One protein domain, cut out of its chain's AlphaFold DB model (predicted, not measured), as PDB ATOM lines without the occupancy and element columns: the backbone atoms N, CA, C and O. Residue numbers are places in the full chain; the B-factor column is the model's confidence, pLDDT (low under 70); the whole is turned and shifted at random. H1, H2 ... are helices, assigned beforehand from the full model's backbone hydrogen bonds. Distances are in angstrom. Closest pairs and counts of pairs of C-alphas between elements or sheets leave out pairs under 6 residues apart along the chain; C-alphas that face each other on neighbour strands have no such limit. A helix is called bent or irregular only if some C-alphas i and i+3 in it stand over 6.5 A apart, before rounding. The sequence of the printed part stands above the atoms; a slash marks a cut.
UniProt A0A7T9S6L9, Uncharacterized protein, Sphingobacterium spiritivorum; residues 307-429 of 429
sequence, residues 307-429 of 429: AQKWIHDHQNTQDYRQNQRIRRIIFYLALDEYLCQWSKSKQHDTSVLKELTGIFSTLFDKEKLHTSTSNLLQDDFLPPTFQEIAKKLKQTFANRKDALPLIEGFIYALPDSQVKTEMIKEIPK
ATOM      1  N   ALA A 307      91.528  83.391 101.454       97.44
ATOM      2  CA  ALA A 307      90.193  82.820 101.303       97.44
ATOM      3  C   ALA A 307      90.144  81.740 100.213       97.44
ATOM      4  O   ALA A 307      89.625  80.648 100.442       97.44
ATOM      5  N   GLN A 308      90.730  82.015  99.046       96.50
ATOM      6  CA  GLN A 308      90.794  81.063  97.935       96.50
ATOM      7  C   GLN A 308      91.619  79.829  98.307       96.50
ATOM      8  O   GLN A 308      91.190  78.702  98.052       96.50
ATOM      9  N   LYS A 309      92.768  80.025  98.972       97.12
ATOM     10  CA  LYS A 309      93.582  78.919  99.483       97.12
ATOM     11  C   LYS A 309      92.792  78.050 100.457       97.12
ATOM     12  O   LYS A 309      92.809  76.831 100.327       97.12
ATOM     13  N   TRP A 310      92.067  78.661 101.394       96.56
ATOM     14  CA  TRP A 310      91.261  77.910 102.350       96.56
ATOM     15  C   TRP A 310      90.207  77.049 101.643       96.56
ATOM     16  O   TRP A 310      90.116  75.858 101.932       96.56
ATOM     17  N   ILE A 311      89.473  77.610 100.671       94.75
ATOM     18  CA  ILE A 311      88.469  76.866  99.890       94.75
ATOM     19  C   ILE A 311      89.109  75.708  99.116       94.75
ATOM     20  O   ILE A 311      88.541  74.618  99.066       94.75
ATOM     21  N   HIS A 312      90.288  75.929  98.530       94.25
ATOM     22  CA  HIS A 312      91.022  74.893  97.811       94.25
ATOM     23  C   HIS A 312      91.463  73.744  98.727       94.25
ATOM     24  O   HIS A 312      91.293  72.583  98.358       94.25
ATOM     25  N   ASP A 313      91.984  74.064  99.911       95.25
ATOM     26  CA  ASP A 313      92.490  73.079 100.869       95.25
ATOM     27  C   ASP A 313      91.348  72.315 101.585       95.25
ATOM     28  O   ASP A 313      91.561  71.214 102.086       95.25
ATOM     29  N   HIS A 314      90.125  72.867 101.609       92.44
ATOM     30  CA  HIS A 314      88.981  72.356 102.384       92.44
ATOM     31  C   HIS A 314      87.759  71.992 101.524       92.44
ATOM     32  O   HIS A 314      86.617  72.136 101.964       92.44
ATOM     33  N   GLN A 315      87.969  71.476 100.311       87.38
ATOM     34  CA  GLN A 315      86.886  71.151  99.362       87.38
ATOM     35  C   GLN A 315      85.796  70.225  99.933       87.38
ATOM     36  O   GLN A 315      84.634  70.338  99.547       87.38
ATOM     37  N   ASN A 316      86.158  69.351 100.878       86.38
ATOM     38  CA  ASN A 316      85.268  68.359 101.492       86.38
ATOM     39  C   ASN A 316      84.933  68.668 102.964       86.38
ATOM     40  O   ASN A 316      84.566  67.762 103.718       86.38
ATOM     41  N   THR A 317      85.109  69.921 103.405       86.75
ATOM     42  CA  THR A 317      84.775  70.313 104.781       86.75
ATOM     43  C   THR A 317      83.305  70.042 105.095       86.75
ATOM     44  O   THR A 317      82.417  70.390 104.318       86.75
ATOM     45  N   GLN A 318      83.063  69.437 106.257       84.00
ATOM     46  CA  GLN A 318      81.718  69.234 106.799       84.00
ATOM     47  C   GLN A 318      81.232  70.459 107.592       84.00
ATOM     48  O   GLN A 318      80.054  70.546 107.938       84.00
ATOM     49  N   ASP A 319      82.114  71.432 107.860       87.81
ATOM     50  CA  ASP A 319      81.726  72.726 108.421       87.81
ATOM     51  C   ASP A 319      81.236  73.654 107.304       87.81
ATOM     52  O   ASP A 319      81.943  74.541 106.807       87.81
ATOM     53  N   TYR A 320      79.990  73.422 106.886       86.50
ATOM     54  CA  TYR A 320      79.352  74.230 105.854       86.50
ATOM     55  C   TYR A 320      79.238  75.704 106.256       86.50
ATOM     56  O   TYR A 320      79.258  76.566 105.381       86.50
ATOM     57  N   ARG A 321      79.149  76.019 107.558       87.19
ATOM     58  CA  ARG A 321      78.987  77.396 108.046       87.19
ATOM     59  C   ARG A 321      80.270  78.189 107.863       87.19
ATOM     60  O   ARG A 321      80.224  79.292 107.319       87.19
ATOM     61  N   GLN A 322      81.411  77.624 108.249       89.62
ATOM     62  CA  GLN A 322      82.709  78.245 107.987       89.62
ATOM     63  C   GLN A 322      82.951  78.406 106.479       89.62
ATOM     64  O   GLN A 322      83.333  79.485 106.020       89.62
ATOM     65  N   ASN A 323      82.646  77.371 105.688       91.06
ATOM     66  CA  ASN A 323      82.755  77.418 104.228       91.06
ATOM     67  C   ASN A 323      81.901  78.549 103.631       91.06
ATOM     68  O   ASN A 323      82.407  79.388 102.882       91.06
ATOM     69  N   GLN A 324      80.637  78.647 104.041       89.62
ATOM     70  CA  GLN A 324      79.718  79.692 103.601       89.62
ATOM     71  C   GLN A 324      80.225  81.097 103.963       89.62
ATOM     72  O   GLN A 324      80.186  82.010 103.133       89.62
ATOM     73  N   ARG A 325      80.746  81.287 105.181       90.50
ATOM     74  CA  ARG A 325      81.289  82.578 105.630       90.50
ATOM     75  C   ARG A 325      82.542  82.985 104.861       90.50
ATOM     76  O   ARG A 325      82.657  84.156 104.511       90.50
ATOM     77  N   ILE A 326      83.433  82.051 104.529       94.44
ATOM     78  CA  ILE A 326      84.629  82.342 103.721       94.44
ATOM     79  C   ILE A 326      84.248  82.665 102.274       94.44
ATOM     80  O   ILE A 326      84.745  83.646 101.715       94.44
ATOM     81  N   ARG A 327      83.298  81.931 101.678       93.81
ATOM     82  CA  ARG A 327      82.757  82.282 100.352       93.81
ATOM     83  C   ARG A 327      82.108  83.662 100.341       93.81
ATOM     84  O   ARG A 327      82.259  84.389  99.363       93.81
ATOM     85  N   ARG A 328      81.444  84.064 101.432       93.44
ATOM     86  CA  ARG A 328      80.894  85.421 101.569       93.44
ATOM     87  C   ARG A 328      81.980  86.491 101.505       93.44
ATOM     88  O   ARG A 328      81.760  87.514 100.869       93.44
ATOM     89  N   ILE A 329      83.151  86.254 102.102       95.31
ATOM     90  CA  ILE A 329      84.284  87.188 102.005       95.31
ATOM     91  C   ILE A 329      84.772  87.291 100.556       95.31
ATOM     92  O   ILE A 329      84.975  88.399 100.068       95.31
ATOM     93  N   ILE A 330      84.905  86.162  99.849       96.88
ATOM     94  CA  ILE A 330      85.275  86.142  98.419       96.88
ATOM     95  C   ILE A 330      84.268  86.954  97.596       96.88
ATOM     96  O   ILE A 330      84.657  87.791  96.783       96.88
ATOM     97  N   PHE A 331      82.974  86.753  97.843       96.88
ATOM     98  CA  PHE A 331      81.918  87.531  97.206       96.88
ATOM     99  C   PHE A 331      82.031  89.029  97.516       96.88
ATOM    100  O   PHE A 331      81.950  89.844  96.601       96.88
ATOM    101  N   TYR A 332      82.257  89.411  98.774       96.06
ATOM    102  CA  TYR A 332      82.412  90.817  99.151       96.06
ATOM    103  C   TYR A 332      83.633  91.475  98.514       96.06
ATOM    104  O   TYR A 332      83.535  92.619  98.080       96.06
ATOM    105  N   LEU A 333      84.752  90.758  98.405       96.44
ATOM    106  CA  LEU A 333      85.943  91.227  97.697       96.44
ATOM    107  C   LEU A 333      85.641  91.506  96.220       96.44
ATOM    108  O   LEU A 333      85.957  92.589  95.730       96.44
ATOM    109  N   ALA A 334      84.973  90.569  95.539       97.25
ATOM    110  CA  ALA A 334      84.578  90.733  94.140       97.25
ATOM    111  C   ALA A 334      83.553  91.867  93.952       97.25
ATOM    112  O   ALA A 334      83.636  92.637  92.994       97.25
ATOM    113  N   LEU A 335      82.600  92.006  94.880       96.88
ATOM    114  CA  LEU A 335      81.619  93.089  94.865       96.88
ATOM    115  C   LEU A 335      82.297  94.453  95.044       96.88
ATOM    116  O   LEU A 335      82.001  95.379  94.294       96.88
ATOM    117  N   ASP A 336      83.217  94.582  96.000       95.06
ATOM    118  CA  ASP A 336      83.954  95.826  96.236       95.06
ATOM    119  C   ASP A 336      84.803  96.222  95.018       95.06
ATOM    120  O   ASP A 336      84.839  97.396  94.637       95.06
ATOM    121  N   GLU A 337      85.443  95.250  94.365       95.12
ATOM    122  CA  GLU A 337      86.178  95.477  93.122       95.12
ATOM    123  C   GLU A 337      85.255  95.959  91.995       95.12
ATOM    124  O   GLU A 337      85.533  96.988  91.371       95.12
ATOM    125  N   TYR A 338      84.124  95.283  91.785       96.81
ATOM    126  CA  TYR A 338      83.133  95.668  90.782       96.81
ATOM    127  C   TYR A 338      82.598  97.088  91.004       96.81
ATOM    128  O   TYR A 338      82.564  97.904  90.080       96.81
ATOM    129  N   LEU A 339      82.216  97.421  92.241       95.62
ATOM    130  CA  LEU A 339      81.703  98.748  92.593       95.62
ATOM    131  C   LEU A 339      82.776  99.834  92.429       95.62
ATOM    132  O   LEU A 339      82.464 100.953  92.014       95.62
ATOM    133  N   CYS A 340      84.043  99.512  92.696       93.88
ATOM    134  CA  CYS A 340      85.174 100.403  92.438       93.88
ATOM    135  C   CYS A 340      85.377 100.649  90.934       93.88
ATOM    136  O   CYS A 340      85.551 101.799  90.519       93.88
ATOM    137  N   GLN A 341      85.315  99.600  90.106       95.12
ATOM    138  CA  GLN A 341      85.393  99.718  88.647       95.12
ATOM    139  C   GLN A 341      84.244 100.575  88.103       95.12
ATOM    140  O   GLN A 341      84.498 101.555  87.400       95.12
ATOM    141  N   TRP A 342      83.002 100.292  88.514       95.00
ATOM    142  CA  TRP A 342      81.842 101.102  88.142       95.00
ATOM    143  C   TRP A 342      81.992 102.555  88.601       95.00
ATOM    144  O   TRP A 342      81.696 103.480  87.851       95.00
ATOM    145  N   SER A 343      82.499 102.797  89.813       93.88
ATOM    146  CA  SER A 343      82.673 104.161  90.329       93.88
ATOM    147  C   SER A 343      83.603 105.005  89.458       93.88
ATOM    148  O   SER A 343      83.392 106.214  89.361       93.88
ATOM    149  N   LYS A 344      84.581 104.367  88.800       94.62
ATOM    150  CA  LYS A 344      85.529 104.996  87.873       94.62
ATOM    151  C   LYS A 344      84.971 105.140  86.455       94.62
ATOM    152  O   LYS A 344      85.150 106.191  85.854       94.62
ATOM    153  N   SER A 345      84.322 104.104  85.917       94.94
ATOM    154  CA  SER A 345      83.883 104.058  84.512       94.94
ATOM    155  C   SER A 345      82.467 104.593  84.281       94.94
ATOM    156  O   SER A 345      82.148 105.027  83.178       94.94
ATOM    157  N   LYS A 346      81.608 104.520  85.306       93.69
ATOM    158  CA  LYS A 346      80.147 104.690  85.230       93.69
ATOM    159  C   LYS A 346      79.479 103.772  84.201       93.69
ATOM    160  O   LYS A 346      78.415 104.088  83.679       93.69
ATOM    161  N   GLN A 347      80.100 102.628  83.917       93.06
ATOM    162  CA  GLN A 347      79.627 101.632  82.960       93.06
ATOM    163  C   GLN A 347      79.716 100.232  83.565       93.06
ATOM    164  O   GLN A 347      80.661  99.917  84.290       93.06
ATOM    165  N   HIS A 348      78.734  99.389  83.252       92.50
ATOM    166  CA  HIS A 348      78.763  97.982  83.633       92.50
ATOM    167  C   HIS A 348      79.638  97.195  82.663       92.50
ATOM    168  O   HIS A 348      79.359  97.158  81.466       92.50
ATOM    169  N   ASP A 349      80.652  96.517  83.194       93.75
ATOM    170  CA  ASP A 349      81.333  95.454  82.464       93.75
ATOM    171  C   ASP A 349      80.514  94.162  82.593       93.75
ATOM    172  O   ASP A 349      80.355  93.604  83.683       93.75
ATOM    173  N   THR A 350      79.958  93.702  81.474       91.75
ATOM    174  CA  THR A 350      79.110  92.505  81.422       91.75
ATOM    175  C   THR A 350      79.872  91.234  81.799       91.75
ATOM    176  O   THR A 350      79.285  90.326  82.388       91.75
ATOM    177  N   SER A 351      81.169  91.154  81.484       94.69
ATOM    178  CA  SER A 351      82.002  89.997  81.820       94.69
ATOM    179  C   SER A 351      82.231  89.926  83.326       94.69
ATOM    180  O   SER A 351      81.974  88.889  83.938       94.69
ATOM    181  N   VAL A 352      82.621  91.047  83.937       94.94
ATOM    182  CA  VAL A 352      82.858  91.115  85.388       94.94
ATOM    183  C   VAL A 352      81.549  90.923  86.162       94.94
ATOM    184  O   VAL A 352      81.523  90.228  87.174       94.94
ATOM    185  N   LEU A 353      80.425  91.454  85.665       94.75
ATOM    186  CA  LEU A 353      79.108  91.223  86.269       94.75
ATOM    187  C   LEU A 353      78.717  89.736  86.248       94.75
ATOM    188  O   LEU A 353      78.179  89.216  87.229       94.75
ATOM    189  N   LYS A 354      78.994  89.033  85.144       95.62
ATOM    190  CA  LYS A 354      78.742  87.591  85.029       95.62
ATOM    191  C   LYS A 354      79.614  86.785  85.995       95.62
ATOM    192  O   LYS A 354      79.138  85.823  86.594       95.62
ATOM    193  N   GLU A 355      80.870  87.179  86.173       96.62
ATOM    194  CA  GLU A 355      81.763  86.556  87.150       96.62
ATOM    195  C   GLU A 355      81.271  86.786  88.584       96.62
ATOM    196  O   GLU A 355      81.097  85.830  89.338       96.62
ATOM    197  N   LEU A 356      80.946  88.031  88.939       97.44
ATOM    198  CA  LEU A 356      80.444  88.404  90.262       97.44
ATOM    199  C   LEU A 356      79.151  87.662  90.629       97.44
ATOM    200  O   LEU A 356      79.011  87.164  91.746       97.44
ATOM    201  N   THR A 357      78.208  87.561  89.691       96.31
ATOM    202  CA  THR A 357      76.953  86.815  89.892       96.31
ATOM    203  C   THR A 357      77.196  85.310  90.023       96.31
ATOM    204  O   THR A 357      76.551  84.663  90.849       96.31
ATOM    205  N   GLY A 358      78.178  84.763  89.300       96.31
ATOM    206  CA  GLY A 358      78.648  83.387  89.481       96.31
ATOM    207  C   GLY A 358      79.300  83.142  90.847       96.31
ATOM    208  O   GLY A 358      79.048  82.117  91.473       96.31
ATOM    209  N   ILE A 359      80.094  84.087  91.360       96.44
ATOM    210  CA  ILE A 359      80.656  84.009  92.718       96.44
ATOM    211  C   ILE A 359      79.529  84.045  93.755       96.44
ATOM    212  O   ILE A 359      79.504  83.212  94.664       96.44
ATOM    213  N   PHE A 360      78.567  84.956  93.594       95.25
ATOM    214  CA  PHE A 360      77.405  85.072  94.474       95.25
ATOM    215  C   PHE A 360      76.572  83.785  94.515       95.25
ATOM    216  O   PHE A 360      76.190  83.341  95.597       95.25
ATOM    217  N   SER A 361      76.352  83.125  93.372       92.88
ATOM    218  CA  SER A 361      75.597  81.866  93.337       92.88
ATOM    219  C   SER A 361      76.282  80.747  94.133       92.88
ATOM    220  O   SER A 361      75.605  79.872  94.670       92.88
ATOM    221  N   THR A 362      77.615  80.785  94.292       91.81
ATOM    222  CA  THR A 362      78.337  79.791  95.111       91.81
ATOM    223  C   THR A 362      78.001  79.855  96.601       91.81
ATOM    224  O   THR A 362      78.247  78.877  97.305       91.81
ATOM    225  N   LEU A 363      77.401  80.950  97.084       90.44
ATOM    226  CA  LEU A 363      76.907  81.067  98.464       90.44
ATOM    227  C   LEU A 363      75.703  80.159  98.754       90.44
ATOM    228  O   LEU A 363      75.307  80.030  99.912       90.44
ATOM    229  N   PHE A 364      75.131  79.547  97.715       86.94
ATOM    230  CA  PHE A 364      73.925  78.720  97.772       86.94
ATOM    231  C   PHE A 364      74.113  77.333  97.149       86.94
ATOM    232  O   PHE A 364      73.174  76.538  97.085       86.94
ATOM    233  N   ASP A 365      75.314  77.053  96.651       87.19
ATOM    234  CA  ASP A 365      75.640  75.839  95.917       87.19
ATOM    235  C   ASP A 365      75.753  74.657  96.891       87.19
ATOM    236  O   ASP A 365      76.703  74.557  97.672       87.19
ATOM    237  N   LYS A 366      74.750  73.769  96.858       84.75
ATOM    238  CA  LYS A 366      74.631  72.638  97.789       84.75
ATOM    239  C   LYS A 366      75.809  71.675  97.701       84.75
ATOM    240  O   LYS A 366      76.198  71.126  98.725       84.75
ATOM    241  N   GLU A 367      76.374  71.476  96.511       85.62
ATOM    242  CA  GLU A 367      77.515  70.578  96.313       85.62
ATOM    243  C   GLU A 367      78.788  71.182  96.907       85.62
ATOM    244  O   GLU A 367      79.585  70.482  97.522       85.62
ATOM    245  N   LYS A 368      78.960  72.502  96.791       85.25
ATOM    246  CA  LYS A 368      80.121  73.207  97.360       85.25
ATOM    247  C   LYS A 368      80.038  73.428  98.865       85.25
ATOM    248  O   LYS A 368      81.081  73.552  99.515       85.25
ATOM    249  N   LEU A 369      78.826  73.572  99.393       84.44
ATOM    250  CA  LEU A 369      78.574  73.798 100.815       84.44
ATOM    251  C   LEU A 369      78.323  72.500 101.579       84.44
ATOM    252  O   LEU A 369      78.383  72.523 102.800       84.44
ATOM    253  N   HIS A 370      78.034  71.392 100.893       83.50
ATOM    254  CA  HIS A 370      77.649  70.118 101.510       83.50
ATOM    255  C   HIS A 370      76.432  70.257 102.449       83.50
ATOM    256  O   HIS A 370      76.369  69.638 103.507       83.50
ATOM    257  N   THR A 371      75.454  71.101 102.088       81.62
ATOM    258  CA  THR A 371      74.252  71.369 102.905       81.62
ATOM    259  C   THR A 371      73.028  71.728 102.055       81.62
ATOM    260  O   THR A 371      73.139  72.064 100.876       81.62
ATOM    261  N   SER A 372      71.832  71.657 102.649       76.38
ATOM    262  CA  SER A 372      70.573  72.016 101.987       76.38
ATOM    263  C   SER A 372      70.279  73.520 102.069       76.38
ATOM    264  O   SER A 372      70.658  74.182 103.031       76.38
ATOM    265  N   THR A 373      69.527  74.057 101.102       68.62
ATOM    266  CA  THR A 373      69.121  75.476 101.090       68.62
ATOM    267  C   THR A 373      68.258  75.845 102.295       68.62
ATOM    268  O   THR A 373      68.377  76.950 102.811       68.62
ATOM    269  N   SER A 374      67.450  74.908 102.799       71.56
ATOM    270  CA  SER A 374      66.640  75.107 104.003       71.56
ATOM    271  C   SER A 374      67.496  75.408 105.235       71.56
ATOM    272  O   SER A 374      67.114  76.246 106.040       71.56
ATOM    273  N   ASN A 375      68.673  74.784 105.356       73.75
ATOM    274  CA  ASN A 375      69.602  75.066 106.453       73.75
ATOM    275  C   ASN A 375      70.240  76.455 106.304       73.75
ATOM    276  O   ASN A 375      70.395  77.167 107.290       73.75
ATOM    277  N   LEU A 376      70.535  76.883 105.069       68.00
ATOM    278  CA  LEU A 376      71.075  78.225 104.793       68.00
ATOM    279  C   LEU A 376      70.102  79.349 105.183       68.00
ATOM    280  O   LEU A 376      70.537  80.470 105.427       68.00
ATOM    281  N   LEU A 377      68.799  79.055 105.200       66.56
ATOM    282  CA  LEU A 377      67.729  79.979 105.582       66.56
ATOM    283  C   LEU A 377      67.486  80.037 107.099       66.56
ATOM    284  O   LEU A 377      66.826  80.965 107.555       66.56
ATOM    285  N   GLN A 378      67.971  79.053 107.862       68.31
ATOM    286  CA  GLN A 378      67.805  78.993 109.319       68.31
ATOM    287  C   GLN A 378      68.959  79.649 110.079       68.31
ATOM    288  O   GLN A 378      68.757  80.138 111.186       68.31
ATOM    289  N   ASP A 379      70.158  79.666 109.499       66.94
ATOM    290  CA  ASP A 379      71.274  80.431 110.041       66.94
ATOM    291  C   ASP A 379      71.064  81.925 109.719       66.94
ATOM    292  O   ASP A 379      70.720  82.257 108.582       66.94
ATOM    293  N   ASP A 380      71.324  82.830 110.675       71.12
ATOM    294  CA  ASP A 380      71.288  84.310 110.552       71.12
ATOM    295  C   ASP A 380      72.321  84.874 109.537       71.12
ATOM    296  O   ASP A 380      72.991  85.885 109.744       71.12
ATOM    297  N   PHE A 381      72.532  84.186 108.421       82.50
ATOM    298  CA  PHE A 381      73.499  84.483 107.385       82.50
ATOM    299  C   PHE A 381      72.915  85.387 106.300       82.50
ATOM    300  O   PHE A 381      73.585  86.332 105.869       82.50
ATOM    301  N   LEU A 382      71.694  85.105 105.836       84.38
ATOM    302  CA  LEU A 382      71.117  85.784 104.672       84.38
ATOM    303  C   LEU A 382      70.757  87.245 104.935       84.38
ATOM    304  O   LEU A 382      71.237  88.078 104.160       84.38
ATOM    305  N   PRO A 383      70.013  87.598 106.005       86.25
ATOM    306  CA  PRO A 383      69.641  88.993 106.224       86.25
ATOM    307  C   PRO A 383      70.867  89.915 106.326       86.25
ATOM    308  O   PRO A 383      70.931  90.870 105.552       86.25
ATOM    309  N   PRO A 384      71.920  89.605 107.116       85.81
ATOM    310  CA  PRO A 384      73.119  90.447 107.150       85.81
ATOM    311  C   PRO A 384      73.847  90.536 105.804       85.81
ATOM    312  O   PRO A 384      74.441  91.565 105.485       85.81
ATOM    313  N   THR A 385      73.807  89.469 104.997       89.62
ATOM    314  CA  THR A 385      74.446  89.463 103.675       89.62
ATOM    315  C   THR A 385      73.721  90.390 102.706       89.62
ATOM    316  O   THR A 385      74.354  91.195 102.021       89.62
ATOM    317  N   PHE A 386      72.391  90.325 102.673       91.25
ATOM    318  CA  PHE A 386      71.580  91.184 101.816       91.25
ATOM    319  C   PHE A 386      71.584  92.641 102.284       91.25
ATOM    320  O   PHE A 386      71.667  93.538 101.447       91.25
ATOM    321  N   GLN A 387      71.603  92.883 103.595       89.94
ATOM    322  CA  GLN A 387      71.755  94.221 104.168       89.94
ATOM    323  C   GLN A 387      73.086  94.867 103.786       89.94
ATOM    324  O   GLN A 387      73.112  96.036 103.398       89.94
ATOM    325  N   GLU A 388      74.192  94.121 103.839       90.00
ATOM    326  CA  GLU A 388      75.498  94.651 103.439       90.00
ATOM    327  C   GLU A 388      75.559  94.924 101.926       90.00
ATOM    328  O   GLU A 388      76.087  95.960 101.519       90.00
ATOM    329  N   ILE A 389      74.953  94.069 101.086       93.44
ATOM    330  CA  ILE A 389      74.781  94.353  99.650       93.44
ATOM    331  C   ILE A 389      74.001  95.661  99.476       93.44
ATOM    332  O   ILE A 389      74.508  96.597  98.863       93.44
ATOM    333  N   ALA A 390      72.802  95.763 100.054       91.19
ATOM    334  CA  ALA A 390      71.944  96.940  99.950       91.19
ATOM    335  C   ALA A 390      72.661  98.225 100.393       91.19
ATOM    336  O   ALA A 390      72.582  99.255  99.715       91.19
ATOM    337  N   LYS A 391      73.419  98.155 101.492       90.25
ATOM    338  CA  LYS A 391      74.252  99.251 101.992       90.25
ATOM    339  C   LYS A 391      75.311  99.672 100.970       90.25
ATOM    340  O   LYS A 391      75.375 100.857 100.642       90.25
ATOM    341  N   LYS A 392      76.101  98.736 100.434       92.06
ATOM    342  CA  LYS A 392      77.146  99.022  99.431       92.06
ATOM    343  C   LYS A 392      76.564  99.601  98.139       92.06
ATOM    344  O   LYS A 392      77.119 100.554  97.587       92.06
ATOM    345  N   LEU A 393      75.418  99.084  97.685       92.31
ATOM    346  CA  LEU A 393      74.698  99.627  96.531       92.31
ATOM    347  C   LEU A 393      74.274 101.078  96.782       92.31
ATOM    348  O   LEU A 393      74.585 101.952  95.979       92.31
ATOM    349  N   LYS A 394      73.633 101.359  97.923       90.31
ATOM    350  CA  LYS A 394      73.187 102.713  98.290       90.31
ATOM    351  C   LYS A 394      74.345 103.707  98.419       90.31
ATOM    352  O   LYS A 394      74.172 104.884  98.128       90.31
ATOM    353  N   GLN A 395      75.512 103.248  98.869       89.44
ATOM    354  CA  GLN A 395      76.717 104.075  98.976       89.44
ATOM    355  C   GLN A 395      77.346 104.390  97.614       89.44
ATOM    356  O   GLN A 395      77.965 105.438  97.459       89.44
ATOM    357  N   THR A 396      77.197 103.493  96.638       92.06
ATOM    358  CA  THR A 396      77.864 103.601  95.334       92.06
ATOM    359  C   THR A 396      76.993 104.298  94.290       92.06
ATOM    360  O   THR A 396      77.462 105.180  93.568       92.06
ATOM    361  N   PHE A 397      75.720 103.910  94.195       91.12
ATOM    362  CA  PHE A 397      74.815 104.350  93.140       91.12
ATOM    363  C   PHE A 397      73.934 105.503  93.618       91.12
ATOM    364  O   PHE A 397      73.133 105.351  94.537       91.12
ATOM    365  N   ALA A 398      74.033 106.650  92.943       85.50
ATOM    366  CA  ALA A 398      73.159 107.794  93.202       85.50
ATOM    367  C   ALA A 398      71.712 107.529  92.742       85.50
ATOM    368  O   ALA A 398      70.764 107.975  93.384       85.50
ATOM    369  N   ASN A 399      71.546 106.776  91.646       84.94
ATOM    370  CA  ASN A 399      70.252 106.437  91.060       84.94
ATOM    371  C   ASN A 399      70.027 104.924  91.059       84.94
ATOM    372  O   ASN A 399      70.912 104.147  90.712       84.94
ATOM    373  N   ARG A 400      68.791 104.495  91.337       81.94
ATOM    374  CA  ARG A 400      68.428 103.064  91.353       81.94
ATOM    375  C   ARG A 400      68.608 102.365  90.010       81.94
ATOM    376  O   ARG A 400      68.930 101.184  89.985       81.94
ATOM    377  N   LYS A 401      68.408 103.086  88.904       88.38
ATOM    378  CA  LYS A 401      68.554 102.530  87.549       88.38
ATOM    379  C   LYS A 401      69.968 102.009  87.292       88.38
ATOM    380  O   LYS A 401      70.110 100.992  86.628       88.38
ATOM    381  N   ASP A 402      70.973 102.649  87.882       91.81
ATOM    382  CA  ASP A 402      72.373 102.255  87.725       91.81
ATOM    383  C   ASP A 402      72.707 100.992  88.535       91.81
ATOM    384  O   ASP A 402      73.639 100.271  88.210       91.81
ATOM    385  N   ALA A 403      71.938 100.682  89.583       91.44
ATOM    386  CA  ALA A 403      72.107  99.452  90.356       91.44
ATOM    387  C   ALA A 403      71.337  98.257  89.759       91.44
ATOM    388  O   ALA A 403      71.592  97.113  90.137       91.44
ATOM    389  N   LEU A 404      70.386  98.508  88.847       90.62
ATOM    390  CA  LEU A 404      69.427  97.507  88.375       90.62
ATOM    391  C   LEU A 404      70.090  96.272  87.740       90.62
ATOM    392  O   LEU A 404      69.728  95.172  88.156       90.62
ATOM    393  N   PRO A 405      71.097  96.392  86.845       92.38
ATOM    394  CA  PRO A 405      71.738  95.211  86.255       92.38
ATOM    395  C   PRO A 405      72.368  94.282  87.299       92.38
ATOM    396  O   PRO A 405      72.359  93.060  87.150       92.38
ATOM    397  N   LEU A 406      72.893  94.857  88.385       93.00
ATOM    398  CA  LEU A 406      73.513  94.109  89.473       93.00
ATOM    399  C   LEU A 406      72.460  93.419  90.353       93.00
ATOM    400  O   LEU A 406      72.608  92.244  90.682       93.00
ATOM    401  N   ILE A 407      71.375  94.128  90.683       91.44
ATOM    402  CA  ILE A 407      70.243  93.582  91.445       91.44
ATOM    403  C   ILE A 407      69.590  92.423  90.687       91.44
ATOM    404  O   ILE A 407      69.377  91.359  91.265       91.44
ATOM    405  N   GLU A 408      69.310  92.605  89.396       91.69
ATOM    406  CA  GLU A 408      68.749  91.556  88.541       91.69
ATOM    407  C   GLU A 408      69.675  90.341  88.498       91.69
ATOM    408  O   GLU A 408      69.232  89.224  88.766       91.69
ATOM    409  N   GLY A 409      70.971  90.560  88.255       92.88
ATOM    410  CA  GLY A 409      71.975  89.501  88.255       92.88
ATOM    411  C   GLY A 409      71.983  88.678  89.548       92.88
ATOM    412  O   GLY A 409      72.001  87.447  89.495       92.88
ATOM    413  N   PHE A 410      71.908  89.332  90.709       94.31
ATOM    414  CA  PHE A 410      71.823  88.634  91.991       94.31
ATOM    415  C   PHE A 410      70.505  87.885  92.172       94.31
ATOM    416  O   PHE A 410      70.535  86.718  92.548       94.31
ATOM    417  N   ILE A 411      69.361  88.491  91.845       91.62
ATOM    418  CA  ILE A 411      68.052  87.823  91.936       91.62
ATOM    419  C   ILE A 411      68.011  86.566  91.056       91.62
ATOM    420  O   ILE A 411      67.464  85.542  91.472       91.62
ATOM    421  N   TYR A 412      68.592  86.609  89.855       91.50
ATOM    422  CA  TYR A 412      68.659  85.447  88.967       91.50
ATOM    423  C   TYR A 412      69.572  84.336  89.492       91.50
ATOM    424  O   TYR A 412      69.299  83.167  89.230       91.50
ATOM    425  N   ALA A 413      70.605  84.681  90.261       90.94
ATOM    426  CA  ALA A 413      71.544  83.733  90.858       90.94
ATOM    427  C   ALA A 413      71.015  83.031  92.128       90.94
ATOM    428  O   ALA A 413      71.653  82.095  92.613       90.94
ATOM    429  N   LEU A 414      69.866  83.453  92.671       90.31
ATOM    430  CA  LEU A 414      69.275  82.848  93.867       90.31
ATOM    431  C   LEU A 414      68.584  81.502  93.571       90.31
ATOM    432  O   LEU A 414      67.875  81.384  92.566       90.31
ATOM    433  N   PRO A 415      68.718  80.505  94.471       86.50
ATOM    434  CA  PRO A 415      68.348  79.111  94.206       86.50
ATOM    435  C   PRO A 415      66.835  78.855  94.173       86.50
ATOM    436  O   PRO A 415      66.389  77.928  93.500       86.50
ATOM    437  N   ASP A 416      66.037  79.647  94.893       84.69
ATOM    438  CA  ASP A 416      64.594  79.444  95.009       84.69
ATOM    439  C   ASP A 416      63.828  80.747  95.307       84.69
ATOM    440  O   ASP A 416      64.401  81.817  95.534       84.69
ATOM    441  N   SER A 417      62.497  80.655  95.263       84.62
ATOM    442  CA  SER A 417      61.586  81.790  95.460       84.62
ATOM    443  C   SER A 417      61.585  82.373  96.880       84.62
ATOM    444  O   SER A 417      61.327  83.568  97.043       84.62
ATOM    445  N   GLN A 418      61.900  81.571  97.900       84.25
ATOM    446  CA  GLN A 418      61.941  82.023  99.287       84.25
ATOM    447  C   GLN A 418      63.157  82.925  99.502       84.25
ATOM    448  O   GLN A 418      63.003  84.048  99.975       84.25
ATOM    449  N   VAL A 419      64.342  82.498  99.054       84.81
ATOM    450  CA  VAL A 419      65.562  83.318  99.153       84.81
ATOM    451  C   VAL A 419      65.410  84.626  98.364       84.81
ATOM    452  O   VAL A 419      65.817  85.687  98.838       84.81
ATOM    453  N   LYS A 420      64.766  84.583  97.187       88.81
ATOM    454  CA  LYS A 420      64.439  85.791  96.401       88.81
ATOM    455  C   LYS A 420      63.557  86.755  97.180       88.81
ATOM    456  O   LYS A 420      63.812  87.955  97.171       88.81
ATOM    457  N   THR A 421      62.546  86.229  97.862       87.12
ATOM    458  CA  THR A 421      61.637  87.036  98.678       87.12
ATOM    459  C   THR A 421      62.387  87.733  99.811       87.12
ATOM    460  O   THR A 421      62.178  88.926 100.014       87.12
ATOM    461  N   GLU A 422      63.301  87.040 100.498       84.81
ATOM    462  CA  GLU A 422      64.130  87.657 101.546       84.81
ATOM    463  C   GLU A 422      65.051  88.752 100.992       84.81
ATOM    464  O   GLU A 422      65.114  89.843 101.550       84.81
ATOM    465  N   MET A 423      65.705  88.523  99.850       87.88
ATOM    466  CA  MET A 423      66.560  89.548  99.242       87.88
ATOM    467  C   MET A 423      65.768  90.802  98.841       87.88
ATOM    468  O   MET A 423      66.232  91.921  99.055       87.88
ATOM    469  N   ILE A 424      64.560  90.630  98.295       86.31
ATOM    470  CA  ILE A 424      63.682  91.741  97.894       86.31
ATOM    471  C   ILE A 424      63.226  92.576  99.102       86.31
ATOM    472  O   ILE A 424      62.988  93.771  98.945       86.31
ATOM    473  N   LYS A 425      63.107  91.985 100.301       86.00
ATOM    474  CA  LYS A 425      62.791  92.745 101.524       86.00
ATOM    475  C   LYS A 425      63.927  93.689 101.922       86.00
ATOM    476  O   LYS A 425      63.653  94.803 102.358       86.00
ATOM    477  N   GLU A 426      65.173  93.243 101.768       82.44
ATOM    478  CA  GLU A 426      66.363  93.971 102.229       82.44
ATOM    479  C   GLU A 426      66.918  94.951 101.184       82.44
ATOM    480  O   GLU A 426      67.522  95.966 101.540       82.44
ATOM    481  N   ILE A 427      66.714  94.695  99.887       72.69
ATOM    482  CA  ILE A 427      67.062  95.667  98.848       72.69
ATOM    483  C   ILE A 427      66.028  96.801  98.881       72.69
ATOM    484  O   ILE A 427      64.834  96.548  98.717       72.69
ATOM    485  N   PRO A 428      66.449  98.067  99.055       58.69
ATOM    486  CA  PRO A 428      65.519  99.183  99.118       58.69
ATOM    487  C   PRO A 428      64.693  99.267  97.829       58.69
ATOM    488  O   PRO A 428      65.263  99.398  96.743       58.69
ATOM    489  N   LYS A 429      63.358  99.223  97.976       56.31
ATOM    490  CA  LYS A 429      62.393  99.572  96.917       56.31
ATOM    491  C   LYS A 429      62.817 100.839  96.232       56.31
ATOM    492  O   LYS A 429      63.143 101.778  96.999       56.31
TER     493      LYS A 429
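Overview. This is residues 307 to 429 of the 429 residues of an uncharacterized protein of Sphingobacterium spiritivorum (UniProt A0A7T9S6L9). Two pairs of helices, each folded back at a turn, make the body: the long helix H2 with H3, and H6 with H7. H6 runs beside H2, and H7 meets H3 near the last residues of both, at Ala 413 and Ser 361, so that the two make a V with a steep angle of 48 degrees, while H1 folds back on the outside of H2, H8 packs on H6 on the far side, and the small H4 and H5 lie toward the end where H2 begins. The printed part has 123 residues with eight named helices, H1 to H8 in chain order, and no named strand; the class is all helix. It is compact, with a radius of gyration of the C-alphas of 14.4 A, and spans 41 by 30 by 19 A.

Arrangement. Begin at the hub, H2, residues 320 to 345, which touches four other helices. H3, residues 350 to 364, forms a helical hairpin with it, at a shallow tilt of 19 degrees, opposite ways; look at the closest C-alphas, Phe 331 and Phe 360, 5.8 A apart. H1, residues 307 to 313, forms another hairpin with H2, at a steep tilt of 39 degrees, touching residues 323 to 330 alone; the closest C-alphas are Ala 307 and Ile 326, 6.1 A apart. H6, residues 382 to 396, only just touches H2, with 3 pairs of C-alphas within 8 A, the closest being Leu 339 and Thr 396 at 6.8 A; they run the same way at a shallow tilt of 12 degrees. H4, residues 366 to 369, also only just touches H2, with 3 pairs, closest at C-alphas 320 and 369, 5.1 A apart. Outward from H3, H7, residues 400 to 413, touches it at a steep tilt of 48 degrees, the C-alphas of Ser 361 and Ala 413 being closest at 5.1 A. H8, residues 417 to 426, touches H6 at a steep tilt of 47 degrees, closest at C-alphas 387 and 426, 5.7 A apart. H5, residues 373 to 376, is near H2 and H8. H1 and H8 are apart. Every O i to N i+4 pair is within hydrogen-bond range in H1, H2, H6 and H8; in H3 it is 9 of 11 and in H7 8 of 10, and H4 and H5 are too short for such a pair.

Along the chain. Find C-alpha 320 at (79.352, 74.230, 105.854); from there H2 runs 37.0 A to C-alpha 345 at (83.883, 104.058, 84.512). H3 is 22.0 A long, H6 21.2 A and H7 19.6 A; H7 is irregular, with C-alphas 402 and 405 7.2 A apart. H8 ends at C-alpha 426, (66.363, 93.971, 102.229).

Size, cuts and confidence. The two farthest C-alphas, those of Asn 316 and Asn 399, are 42.2 A apart. The printed part has no cut and no long link. The mean pLDDT of the printed part is 88.8; look for values under 70 at residue 373, residues 376 to 379 and residues 428 to 429.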